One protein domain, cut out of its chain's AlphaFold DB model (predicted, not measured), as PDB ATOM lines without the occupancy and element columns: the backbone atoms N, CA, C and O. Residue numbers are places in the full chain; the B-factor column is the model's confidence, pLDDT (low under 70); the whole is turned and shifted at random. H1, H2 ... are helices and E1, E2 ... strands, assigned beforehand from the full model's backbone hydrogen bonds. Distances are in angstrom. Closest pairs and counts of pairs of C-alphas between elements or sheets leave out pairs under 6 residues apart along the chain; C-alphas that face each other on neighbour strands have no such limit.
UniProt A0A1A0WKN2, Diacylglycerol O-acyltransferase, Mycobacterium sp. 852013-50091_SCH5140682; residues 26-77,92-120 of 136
ATOM      1  N   ALA A  26      22.685  40.474 -44.334       94.31
ATOM      2  CA  ALA A  26      23.934  41.200 -44.133       94.31
ATOM      3  C   ALA A  26      23.762  42.363 -43.141       94.31
ATOM      4  O   ALA A  26      24.562  42.480 -42.216       94.31
ATOM      5  N   ASP A  27      22.682  43.136 -43.262       94.50
ATOM      6  CA  ASP A  27      22.406  44.288 -42.398       94.50
ATOM      7  C   ASP A  27      22.086  43.837 -40.973       94.50
ATOM      8  O   ASP A  27      22.637  44.359 -40.005       94.50
ATOM      9  N   ILE A  28      21.274  42.783 -40.834       92.00
ATOM     10  CA  ILE A  28      20.965  42.183 -39.528       92.00
ATOM     11  C   ILE A  28      22.245  41.710 -38.830       92.00
ATOM     12  O   ILE A  28      22.451  41.966 -37.643       92.00
ATOM     13  N   LYS A  29      23.145  41.050 -39.569       89.38
ATOM     14  CA  LYS A  29      24.448  40.624 -39.042       89.38
ATOM     15  C   LYS A  29      25.354  41.808 -38.713       89.38
ATOM     16  O   LYS A  29      26.097  41.734 -37.740       89.38
ATOM     17  N   HIS A  30      25.305  42.879 -39.494       93.56
ATOM     18  CA  HIS A  30      26.088  44.078 -39.227       93.56
ATOM     19  C   HIS A  30      25.668  44.731 -37.904       93.56
ATOM     20  O   HIS A  30      26.520  44.969 -37.048       93.56
ATOM     21  N   VAL A  31      24.361  44.920 -37.691       91.62
ATOM     22  CA  VAL A  31      23.813  45.469 -36.440       91.62
ATOM     23  C   VAL A  31      24.170  44.580 -35.253       91.62
ATOM     24  O   VAL A  31      24.739  45.065 -34.276       91.62
ATOM     25  N   LYS A  32      23.908  43.269 -35.353       87.12
ATOM     26  CA  LYS A  32      24.152  42.347 -34.235       87.12
ATOM     27  C   LYS A  32      25.622  42.337 -33.808       87.12
ATOM     28  O   LYS A  32      25.919  42.334 -32.622       87.12
ATOM     29  N   ASN A  33      26.543  42.353 -34.776       88.56
ATOM     30  CA  ASN A  33      27.975  42.305 -34.502       88.56
ATOM     31  C   ASN A  33      28.473  43.634 -33.926       88.56
ATOM     32  O   ASN A  33      29.329  43.622 -33.050       88.56
ATOM     33  N   SER A  34      27.921  44.759 -34.387       89.75
ATOM     34  CA  SER A  34      28.297  46.092 -33.899       89.75
ATOM     35  C   SER A  34      27.835  46.344 -32.462       89.75
ATOM     36  O   SER A  34      28.467  47.113 -31.748       89.75
ATOM     37  N   LEU A  35      26.747  45.691 -32.037       85.06
ATOM     38  CA  LEU A  35      26.130  45.882 -30.720       85.06
ATOM     39  C   LEU A  35      26.277  44.674 -29.781       85.06
ATOM     40  O   LEU A  35      25.787  44.715 -28.660       85.06
ATOM     41  N   GLY A  36      26.947  43.602 -30.216       84.19
ATOM     42  CA  GLY A  36      27.183  42.409 -29.394       84.19
ATOM     43  C   GLY A  36      25.924  41.598 -29.058       84.19
ATOM     44  O   GLY A  36      25.918  40.879 -28.066       84.19
ATOM     45  N   VAL A  37      24.869  41.697 -29.871       84.44
ATOM     46  CA  VAL A  37      23.570  41.030 -29.651       84.44
ATOM     47  C   VAL A  37      23.347  39.859 -30.620       84.44
ATOM     48  O   VAL A  37      24.135  39.619 -31.547       84.44
ATOM     49  N   LYS A  38      22.265  39.095 -30.436       84.19
ATOM     50  CA  LYS A  38      21.894  37.968 -31.307       84.19
ATOM     51  C   LYS A  38      21.035  38.430 -32.486       84.19
ATOM     52  O   LYS A  38      20.441  39.501 -32.489       84.19
ATOM     53  N   VAL A  39      20.942  37.578 -33.512       84.75
ATOM     54  CA  VAL A  39      20.062  37.812 -34.677       84.75
ATOM     55  C   VAL A  39      18.606  37.994 -34.235       84.75
ATOM     56  O   VAL A  39      17.937  38.901 -34.721       84.75
ATOM     57  N   ASN A  40      18.132  37.152 -33.311       82.44
ATOM     58  CA  ASN A  40      16.755  37.210 -32.822       82.44
ATOM     59  C   ASN A  40      16.460  38.540 -32.119       82.44
ATOM     60  O   ASN A  40      15.397  39.098 -32.365       82.44
ATOM     61  N   ASP A  41      17.408  39.087 -31.354       82.62
ATOM     62  CA  ASP A  41      17.251  40.371 -30.654       82.62
ATOM     63  C   ASP A  41      17.055  41.519 -31.654       82.62
ATOM     64  O   ASP A  41      16.162  42.350 -31.499       82.62
ATOM     65  N   VAL A  42      17.834  41.527 -32.744       87.81
ATOM     66  CA  VAL A  42      17.688  42.529 -33.814       87.81
ATOM     67  C   VAL A  42      16.319  42.413 -34.486       87.81
ATOM     68  O   VAL A  42      15.641  43.423 -34.679       87.81
ATOM     69  N   ILE A  43      15.884  41.193 -34.819       87.50
ATOM     70  CA  ILE A  43      14.563  40.958 -35.425       87.50
ATOM     71  C   ILE A  43      13.454  41.418 -34.474       87.50
ATOM     72  O   ILE A  43      12.531  42.118 -34.897       87.50
ATOM     73  N   LEU A  44      13.554  41.065 -33.193       86.31
ATOM     74  CA  LEU A  44      12.566  41.415 -32.184       86.31
ATOM     75  C   LEU A  44      12.488  42.928 -31.973       86.31
ATOM     76  O   LEU A  44      11.390  43.479 -31.956       86.31
ATOM     77  N   CYS A  45      13.629  43.615 -31.937       89.25
ATOM     78  CA  CYS A  45      13.686  45.073 -31.867       89.25
ATOM     79  C   CYS A  45      13.016  45.740 -33.081       89.25
ATOM     80  O   CYS A  45      12.303  46.735 -32.926       89.25
ATOM     81  N   VAL A  46      13.190  45.197 -34.293       90.50
ATOM     82  CA  VAL A  46      12.501  45.702 -35.493       90.50
ATOM     83  C   VAL A  46      10.988  45.512 -35.375       90.50
ATOM     84  O   VAL A  46      10.228  46.450 -35.637       90.50
ATOM     85  N   VAL A  47      10.539  44.328 -34.948       89.12
ATOM     86  CA  VAL A  47       9.111  44.034 -34.739       89.12
ATOM     87  C   VAL A  47       8.521  44.948 -33.662       89.12
ATOM     88  O   VAL A  47       7.467  45.547 -33.880       89.12
ATOM     89  N   ALA A  48       9.225  45.149 -32.549       89.25
ATOM     90  CA  ALA A  48       8.860  46.098 -31.503       89.25
ATOM     91  C   ALA A  48       8.774  47.540 -32.027       89.25
ATOM     92  O   ALA A  48       7.857  48.284 -31.673       89.25
ATOM     93  N   GLY A  49       9.699  47.941 -32.905       90.00
ATOM     94  CA  GLY A  49       9.681  49.207 -33.648       90.00
ATOM     95  C   GLY A  49       8.410  49.402 -34.465       90.00
ATOM     96  O   GLY A  49       7.734  50.435 -34.347       90.00
ATOM     97  N   ALA A  50       8.065  48.392 -35.260       90.88
ATOM     98  CA  ALA A  50       6.871  48.391 -36.092       90.88
ATOM     99  C   ALA A  50       5.590  48.438 -35.244       90.88
ATOM    100  O   ALA A  50       4.720  49.272 -35.506       90.88
ATOM    101  N   LEU A  51       5.501  47.613 -34.194       89.56
ATOM    102  CA  LEU A  51       4.360  47.580 -33.277       89.56
ATOM    103  C   LEU A  51       4.194  48.898 -32.521       89.56
ATOM    104  O   LEU A  51       3.090  49.438 -32.490       89.56
ATOM    105  N   ARG A  52       5.282  49.472 -31.989       90.62
ATOM    106  CA  ARG A  52       5.252  50.798 -31.351       90.62
ATOM    107  C   ARG A  52       4.705  51.849 -32.311       90.62
ATOM    108  O   ARG A  52       3.818  52.613 -31.945       90.62
ATOM    109  N   SER A  53       5.215  51.881 -33.541       90.12
ATOM    110  CA  SER A  53       4.784  52.848 -34.558       90.12
ATOM    111  C   SER A  53       3.313  52.665 -34.938       90.12
ATOM    112  O   SER A  53       2.606  53.648 -35.152       90.12
ATOM    113  N   TYR A  54       2.847  51.418 -35.023       90.38
ATOM    114  CA  TYR A  54       1.451  51.088 -35.297       90.38
ATOM    115  C   TYR A  54       0.523  51.551 -34.166       90.38
ATOM    116  O   TYR A  54      -0.461  52.235 -34.435       90.38
ATOM    117  N   LEU A  55       0.867  51.240 -32.914       90.00
ATOM    118  CA  LEU A  55       0.085  51.631 -31.741       90.00
ATOM    119  C   LEU A  55       0.080  53.154 -31.536       90.00
ATOM    120  O   LEU A  55      -0.974  53.725 -31.278       90.00
ATOM    121  N   LEU A  56       1.216  53.835 -31.740       90.38
ATOM    122  CA  LEU A  56       1.298  55.303 -31.678       90.38
ATOM    123  C   LEU A  56       0.379  55.982 -32.695       90.38
ATOM    124  O   LEU A  56      -0.323  56.926 -32.352       90.38
ATOM    125  N   LYS A  57       0.342  55.491 -33.941       91.50
ATOM    126  CA  LYS A  57      -0.541  56.035 -34.989       91.50
ATOM    127  C   LYS A  57      -2.029  55.914 -34.653       91.50
ATOM    128  O   LYS A  57      -2.841  56.573 -35.294       91.50
ATOM    129  N   ARG A  58      -2.377  55.048 -33.703       89.44
ATOM    130  CA  ARG A  58      -3.749  54.764 -33.274       89.44
ATOM    131  C   ARG A  58      -4.078  55.350 -31.903       89.44
ATOM    132  O   ARG A  58      -5.194  55.148 -31.447       89.44
ATOM    133  N   ASP A  59      -3.132  56.046 -31.271       87.69
ATOM    134  CA  ASP A  59      -3.239  56.500 -29.877       87.69
ATOM    135  C   ASP A  59      -3.490  55.340 -28.886       87.69
ATOM    136  O   ASP A  59      -4.161  55.465 -27.870       87.69
ATOM    137  N   GLU A  60      -2.944  54.165 -29.213       89.25
ATOM    138  CA  GLU A  60      -3.111  52.911 -28.469       89.25
ATOM    139  C   GLU A  60      -1.796  52.443 -27.826       89.25
ATOM    140  O   GLU A  60      -1.722  51.314 -27.345       89.25
ATOM    141  N   LEU A  61      -0.729  53.256 -27.847       87.56
ATOM    142  CA  LEU A  61       0.546  52.857 -27.248       87.56
ATOM    143  C   LEU A  61       0.416  52.831 -25.715       87.56
ATOM    144  O   LEU A  61       0.221  53.881 -25.102       87.56
ATOM    145  N   PRO A  62       0.573  51.662 -25.076       83.88
ATOM    146  CA  PRO A  62       0.487  51.580 -23.630       83.88
ATOM    147  C   PRO A  62       1.721  52.131 -22.918       83.88
ATOM    148  O   PRO A  62       2.815  52.183 -23.476       83.88
ATOM    149  N   GLN A  63       1.546  52.478 -21.638       80.88
ATOM    150  CA  GLN A  63       2.649  52.879 -20.756       80.88
ATOM    151  C   GLN A  63       3.646  51.738 -20.507       80.88
ATOM    152  O   GLN A  63       4.836  51.987 -20.373       80.88
ATOM    153  N   ASN A  64       3.156  50.496 -20.458       80.31
ATOM    154  CA  ASN A  64       3.975  49.300 -20.287       80.31
ATOM    155  C   ASN A  64       4.162  48.596 -21.630       80.31
ATOM    156  O   ASN A  64       3.253  48.603 -22.455       80.31
ATOM    157  N   SER A  65       5.294  47.924 -21.825       80.75
ATOM    158  CA  SER A  65       5.538  47.099 -23.010       80.75
ATOM    159  C   SER A  65       4.428  46.079 -23.287       80.75
ATOM    160  O   SER A  65       3.899  45.449 -22.370       80.75
ATOM    161  N   VAL A  66       4.187  45.802 -24.570       81.56
ATOM    162  CA  VAL A  66       3.461  44.604 -25.015       81.56
ATOM    163  C   VAL A  66       4.257  43.346 -24.628       81.56
ATOM    164  O   VAL A  66       5.494  43.368 -24.620       81.56
ATOM    165  N   LEU A  67       3.547  42.263 -24.298       80.56
ATOM    166  CA  LEU A  67       4.114  40.932 -24.066       80.56
ATOM    167  C   LEU A  67       3.936  40.072 -25.320       80.56
ATOM    168  O   LEU A  67       2.857  40.063 -25.912       80.56
ATOM    169  N   ALA A  68       4.970  39.330 -25.709       78.06
ATOM    170  CA  ALA A  68       4.902  38.406 -26.835       78.06
ATOM    171  C   ALA A  68       5.607  37.090 -26.508       78.06
ATOM    172  O   ALA A  68       6.614  37.062 -25.802       78.06
ATOM    173  N   THR A  69       5.090  35.998 -27.065       75.88
ATOM    174  CA  THR A  69       5.790  34.715 -27.053       75.88
ATOM    175  C   THR A  69       6.852  34.724 -28.144       75.88
ATOM    176  O   THR A  69       6.520  34.759 -29.330       75.88
ATOM    177  N   VAL A  70       8.120  34.683 -27.750       70.31
ATOM    178  CA  VAL A  70       9.270  34.737 -28.654       70.31
ATOM    179  C   VAL A  70      10.074  33.435 -28.582       70.31
ATOM    180  O   VAL A  70      10.290  32.898 -27.493       70.31
ATOM    181  N   PRO A  71      10.505  32.878 -29.729       61.22
ATOM    182  CA  PRO A  71      11.411  31.740 -29.751       61.22
ATOM    183  C   PRO A  71      12.846  32.201 -29.457       61.22
ATOM    184  O   PRO A  71      13.461  32.933 -30.237       61.22
ATOM    185  N   MET A  72      13.395  31.736 -28.340       66.19
ATOM    186  CA  MET A  72      14.766  32.005 -27.908       66.19
ATOM    187  C   MET A  72      15.646  30.779 -28.155       66.19
ATOM    188  O   MET A  72      15.225  29.646 -27.912       66.19
ATOM    189  N   SER A  73      16.869  30.999 -28.648       62.84
ATOM    190  CA  SER A  73      17.868  29.933 -28.777       62.84
ATOM    191  C   SER A  73      18.772  29.899 -27.548       62.84
ATOM    192  O   SER A  73      19.353  30.923 -27.174       62.84
ATOM    193  N   THR A  74      18.917  28.719 -26.947       58.28
ATOM    194  CA  THR A  74      19.748  28.485 -25.754       58.28
ATOM    195  C   THR A  74      21.172  28.023 -26.069       58.28
ATOM    196  O   THR A  74      21.913  27.728 -25.141       58.28
ATOM    197  N   ARG A  75      21.585  28.003 -27.346       60.56
ATOM    198  CA  ARG A  75      22.910  27.512 -27.764       60.56
ATOM    199  C   ARG A  75      24.045  28.226 -27.010       60.56
ATOM    200  O   ARG A  75      24.081  29.463 -26.964       60.56
ATOM    201  N   ASP A  76      24.976  27.449 -26.467       57.19
ATOM    202  CA  ASP A  76      26.243  27.948 -25.936       57.19
ATOM    203  C   ASP A  76      27.318  28.020 -27.026       57.19
ATOM    204  O   ASP A  76      27.265  27.337 -28.052       57.19
ATOM    205  N   ALA A  77      28.288  28.918 -26.838       49.78
ATOM    206  CA  ALA A  77      29.412  29.060 -27.755       49.78
ATOM    207  C   ALA A  77      30.313  27.815 -27.651       49.78
ATOM    208  O   ALA A  77      31.180  27.756 -26.784       49.78
ATOM    209  N   SER A  92       8.638  40.671 -22.512       79.00
ATOM    210  CA  SER A  92       8.274  42.056 -22.812       79.00
ATOM    211  C   SER A  92       9.178  42.574 -23.922       79.00
ATOM    212  O   SER A  92      10.377  42.725 -23.693       79.00
ATOM    213  N   ILE A  93       8.576  42.917 -25.062       81.19
ATOM    214  CA  ILE A  93       9.271  43.292 -26.302       81.19
ATOM    215  C   ILE A  93       9.575  44.802 -26.422       81.19
ATOM    216  O   ILE A  93       9.511  45.377 -27.506       81.19
ATOM    217  N   CYS A  94       9.803  45.471 -25.288       84.25
ATOM    218  CA  CYS A  94      10.231  46.872 -25.154       84.25
ATOM    219  C   CYS A  94       9.530  47.889 -26.087       84.25
ATOM    220  O   CYS A  94      10.162  48.818 -26.601       84.25
ATOM    221  N   THR A  95       8.220  47.753 -26.337       84.94
ATOM    222  CA  THR A  95       7.477  48.698 -27.204       84.94
ATOM    223  C   THR A  95       7.384  50.101 -26.612       84.94
ATOM    224  O   THR A  95       7.145  51.060 -27.344       84.94
ATOM    225  N   ASP A  96       7.558  50.224 -25.303       83.50
ATOM    226  CA  ASP A  96       7.590  51.450 -24.506       83.50
ATOM    227  C   ASP A  96       8.902  52.243 -24.663       83.50
ATOM    228  O   ASP A  96       8.883  53.468 -24.523       83.50
ATOM    229  N   VAL A  97       9.993  51.606 -25.108       88.62
ATOM    230  CA  VAL A  97      11.279  52.272 -25.374       88.62
ATOM    231  C   VAL A  97      11.268  52.940 -26.753       88.62
ATOM    232  O   VAL A  97      11.003  52.306 -27.778       88.62
ATOM    233  N   ALA A  98      11.521  54.251 -26.795       87.75
ATOM    234  CA  ALA A  98      11.471  55.034 -28.031       87.75
ATOM    235  C   ALA A  98      12.732  54.860 -28.886       87.75
ATOM    236  O   ALA A  98      12.622  54.603 -30.088       87.75
ATOM    237  N   ASP A  99      13.905  54.970 -28.268       89.88
ATOM    238  CA  ASP A  99      15.181  54.884 -28.966       89.88
ATOM    239  C   ASP A  99      15.463  53.432 -29.416       89.88
ATOM    240  O   ASP A  99      15.298  52.493 -28.633       89.88
ATOM    241  N   PRO A 100      15.814  53.192 -30.692       86.69
ATOM    242  CA  PRO A 100      16.036  51.841 -31.202       86.69
ATOM    243  C   PRO A 100      17.299  51.172 -30.638       86.69
ATOM    244  O   PRO A 100      17.316  49.947 -30.522       86.69
ATOM    245  N   VAL A 101      18.337  51.932 -30.279       88.62
ATOM    246  CA  VAL A 101      19.583  51.386 -29.717       88.62
ATOM    247  C   VAL A 101      19.372  50.999 -28.256       88.62
ATOM    248  O   VAL A 101      19.748  49.896 -27.849       88.62
ATOM    249  N   GLU A 102      18.706  51.857 -27.482       88.19
ATOM    250  CA  GLU A 102      18.310  51.550 -26.104       88.19
ATOM    251  C   GLU A 102      17.373  50.345 -26.055       88.19
ATOM    252  O   GLU A 102      17.548  49.448 -25.232       88.19
ATOM    253  N   ARG A 103      16.415  50.271 -26.986       88.44
ATOM    254  CA  ARG A 103      15.478  49.148 -27.083       88.44
ATOM    255  C   ARG A 103      16.188  47.836 -27.366       88.44
ATOM    256  O   ARG A 103      15.945  46.859 -26.668       88.44
ATOM    257  N   LEU A 104      17.084  47.817 -28.350       85.50
ATOM    258  CA  LEU A 104      17.855  46.621 -28.681       85.50
ATOM    259  C   LEU A 104      18.751  46.182 -27.513       85.50
ATOM    260  O   LEU A 104      18.870  44.989 -27.241       85.50
ATOM    261  N   SER A 105      19.335  47.141 -26.793       84.31
ATOM    262  CA  SER A 105      20.140  46.864 -25.598       84.31
ATOM    263  C   SER A 105      19.291  46.281 -24.462       84.31
ATOM    264  O   SER A 105      19.710  45.333 -23.800       84.31
ATOM    265  N   ALA A 106      18.076  46.802 -24.260       81.38
ATOM    266  CA  ALA A 106      17.131  46.296 -23.267       81.38
ATOM    267  C   ALA A 106      16.645  44.872 -23.590       81.38
ATOM    268  O   ALA A 106      16.561  44.044 -22.682       81.38
ATOM    269  N   GLU A 107      16.377  44.567 -24.865       80.12
ATOM    270  CA  GLU A 107      16.062  43.206 -25.328       80.12
ATOM    271  C   GLU A 107      17.216  42.238 -25.048       80.12
ATOM    272  O   GLU A 107      17.013  41.197 -24.423       80.12
ATOM    273  N   GLY A 108      18.441  42.605 -25.439       76.06
ATOM    274  CA  GLY A 108      19.624  41.773 -25.204       76.06
ATOM    275  C   GLY A 108      19.874  41.504 -23.716       76.06
ATOM    276  O   GLY A 108      20.157  40.372 -23.326       76.06
ATOM    277  N   ALA A 109      19.705  42.518 -22.862       69.81
ATOM    278  CA  ALA A 109      19.865  42.371 -21.416       69.81
ATOM    279  C   ALA A 109      18.806  41.444 -20.790       69.81
ATOM    280  O   ALA A 109      19.137  40.622 -19.932       69.81
ATOM    281  N   LYS A 110      17.542  41.539 -21.231       71.75
ATOM    282  CA  LYS A 110      16.465  40.635 -20.790       71.75
ATOM    283  C   LYS A 110      16.731  39.199 -21.224       71.75
ATOM    284  O   LYS A 110      16.639  38.293 -20.399       71.75
ATOM    285  N   ALA A 111      17.126  39.009 -22.481       72.06
ATOM    286  CA  ALA A 111      17.460  37.703 -23.033       72.06
ATOM    287  C   ALA A 111      18.599  37.012 -22.261       72.06
ATOM    288  O   ALA A 111      18.544  35.804 -22.019       72.06
ATOM    289  N   GLU A 112      19.618  37.767 -21.846       71.88
ATOM    290  CA  GLU A 112      20.738  37.229 -21.067       71.88
ATOM    291  C   GLU A 112      20.329  36.868 -19.633       71.88
ATOM    292  O   GLU A 112      20.680  35.794 -19.140       71.88
ATOM    293  N   LEU A 113      19.527  37.716 -18.980       66.88
ATOM    294  CA  LEU A 113      18.981  37.418 -17.657       66.88
ATOM    295  C   LEU A 113      18.133  36.140 -17.683       66.88
ATOM    296  O   LEU A 113      18.329  35.255 -16.851       66.88
ATOM    297  N   GLU A 114      17.235  36.007 -18.658       70.81
ATOM    298  CA  GLU A 114      16.400  34.813 -18.832       70.81
ATOM    299  C   GLU A 114      17.243  33.549 -19.038       70.81
ATOM    300  O   GLU A 114      16.964  32.515 -18.425       70.81
ATOM    301  N   LYS A 115      18.314  33.640 -19.835       68.62
ATOM    302  CA  LYS A 115      19.252  32.531 -20.048       68.62
ATOM    303  C   LYS A 115      19.961  32.128 -18.749       68.62
ATOM    304  O   LYS A 115      20.012  30.938 -18.439       68.62
ATOM    305  N   LEU A 116      20.469  33.092 -17.977       69.19
ATOM    306  CA  LEU A 116      21.129  32.831 -16.690       69.19
ATOM    307  C   LEU A 116      20.174  32.197 -15.674       69.19
ATOM    308  O   LEU A 116      20.560  31.279 -14.952       69.19
ATOM    309  N   MET A 117      18.917  32.642 -15.638       67.56
ATOM    310  CA  MET A 117      17.901  32.068 -14.754       67.56
ATOM    311  C   MET A 117      17.538  30.635 -15.146       67.56
ATOM    312  O   MET A 117      17.468  29.770 -14.271       67.56
ATOM    313  N   ALA A 118      17.386  30.367 -16.447       67.38
ATOM    314  CA  ALA A 118      17.160  29.019 -16.962       67.38
ATOM    315  C   ALA A 118      18.336  28.079 -16.637       67.38
ATOM    316  O   ALA A 118      18.114  26.969 -16.156       67.38
ATOM    317  N   ALA A 119      19.580  28.536 -16.826       63.81
ATOM    318  CA  ALA A 119      20.783  27.768 -16.497       63.81
ATOM    319  C   ALA A 119      20.919  27.491 -14.988       63.81
ATOM    320  O   ALA A 119      21.385  26.426 -14.590       63.81
ATOM    321  N   ALA A 120      20.472  28.421 -14.143       66.38
ATOM    322  CA  ALA A 120      20.464  28.262 -12.691       66.38
ATOM    323  C   ALA A 120      19.310  27.379 -12.170       66.38
ATOM    324  O   ALA A 120      19.203  27.178 -10.959       66.38
TER     325      ALA A 120
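What this domain is: This is residues 26 to 77 and 92 to 120 of the 136 residues of the protein "Diacylglycerol O-acyltransferase" of Mycobacterium sp. 852013-50091_SCH5140682 (UniProt A0A1A0WKN2). Three helices meet around the first part of H2: the short H1 makes a near right-angled corner with the start of H2, and residues 100 to 108 of H3 cross residues 41 to 49 of H2 steeply. From the far end of H2 a loop turns and the chain folds back as the single strand E1, which runs back towards the start of H2 and has no partner among named strands. The printed part has 81 residues, with three named helices and one named strand in the order H1, H2, E1, H3, and the class is mostly helix. The whole is compact, with a radius of gyration of the C-alphas of 13.2 A, and the C-alphas span 42 by 31 by 18 A.

How they stand to each other: Begin with H1, residues 26 to 35, and go through its tight link of three residues to H2, residues 39 to 56. The two touch, with the closest C-alphas, those of Lys 32 and Val 39, 6.1 A apart, and H2 touches H1 with residues 39 to 43 alone. Their lines stand about perpendicular, at 84 degrees. Next comes E1, residues 67 to 73, which pairs with no named strand; its closest C-alpha to H2 is that of Met 72, 7.4 A from that of Asn 40. E1 and H1 are apart. Last comes H3, residues 100 to 119, which touches H2 at a steep tilt of 54 degrees, opposite ways. Look there for the closest C-alphas, those of Cys 45 and Leu 104, 5.5 A apart; H2 touches H3 with residues 41 to 49 alone, and H3 touches H2 with residues 100 to 108 alone. H3 is close to H1 but not clearly touching it, with the C-alphas of Leu 35 and Ser 105 the closest at 7.9 A. The closest C-alphas of E1 and H3, those of Met 72 and Ala 111, are 8.0 A apart. In H1, H2 and H3 every O i to N i+4 pair is within hydrogen-bond range.

Where its parts are: Find C-alpha 26 at (23.934, 41.200, -44.133); from there H1 runs 14.4 A to C-alpha 35. H2 starts at C-alpha 39, at (20.062, 37.812, -34.677), and runs 25.8 A to C-alpha 56. E1 covers 18.2 A from C-alpha 67 to C-alpha 73. H3, the longest helix by residues, runs 28.6 A from C-alpha 100 to C-alpha 119 at (20.783, 27.768, -16.497).

The domain as a whole: The two C-alphas farthest apart, those of Asp 59 and Ala 77, are 42.7 A apart. Residues 78 to 91 are not printed, and C-alphas 77 and 92 lie 25.3 A apart across this cut, which falls in the link from E1 to H3. Of the links that are printed whole, H1 to H2 is tight, H2 to E1 is short, and there is no long one. The mean pLDDT of the printed part is 81.3; look for values under 70 at residues 71 to 77, 109, 113 and 115 to 120.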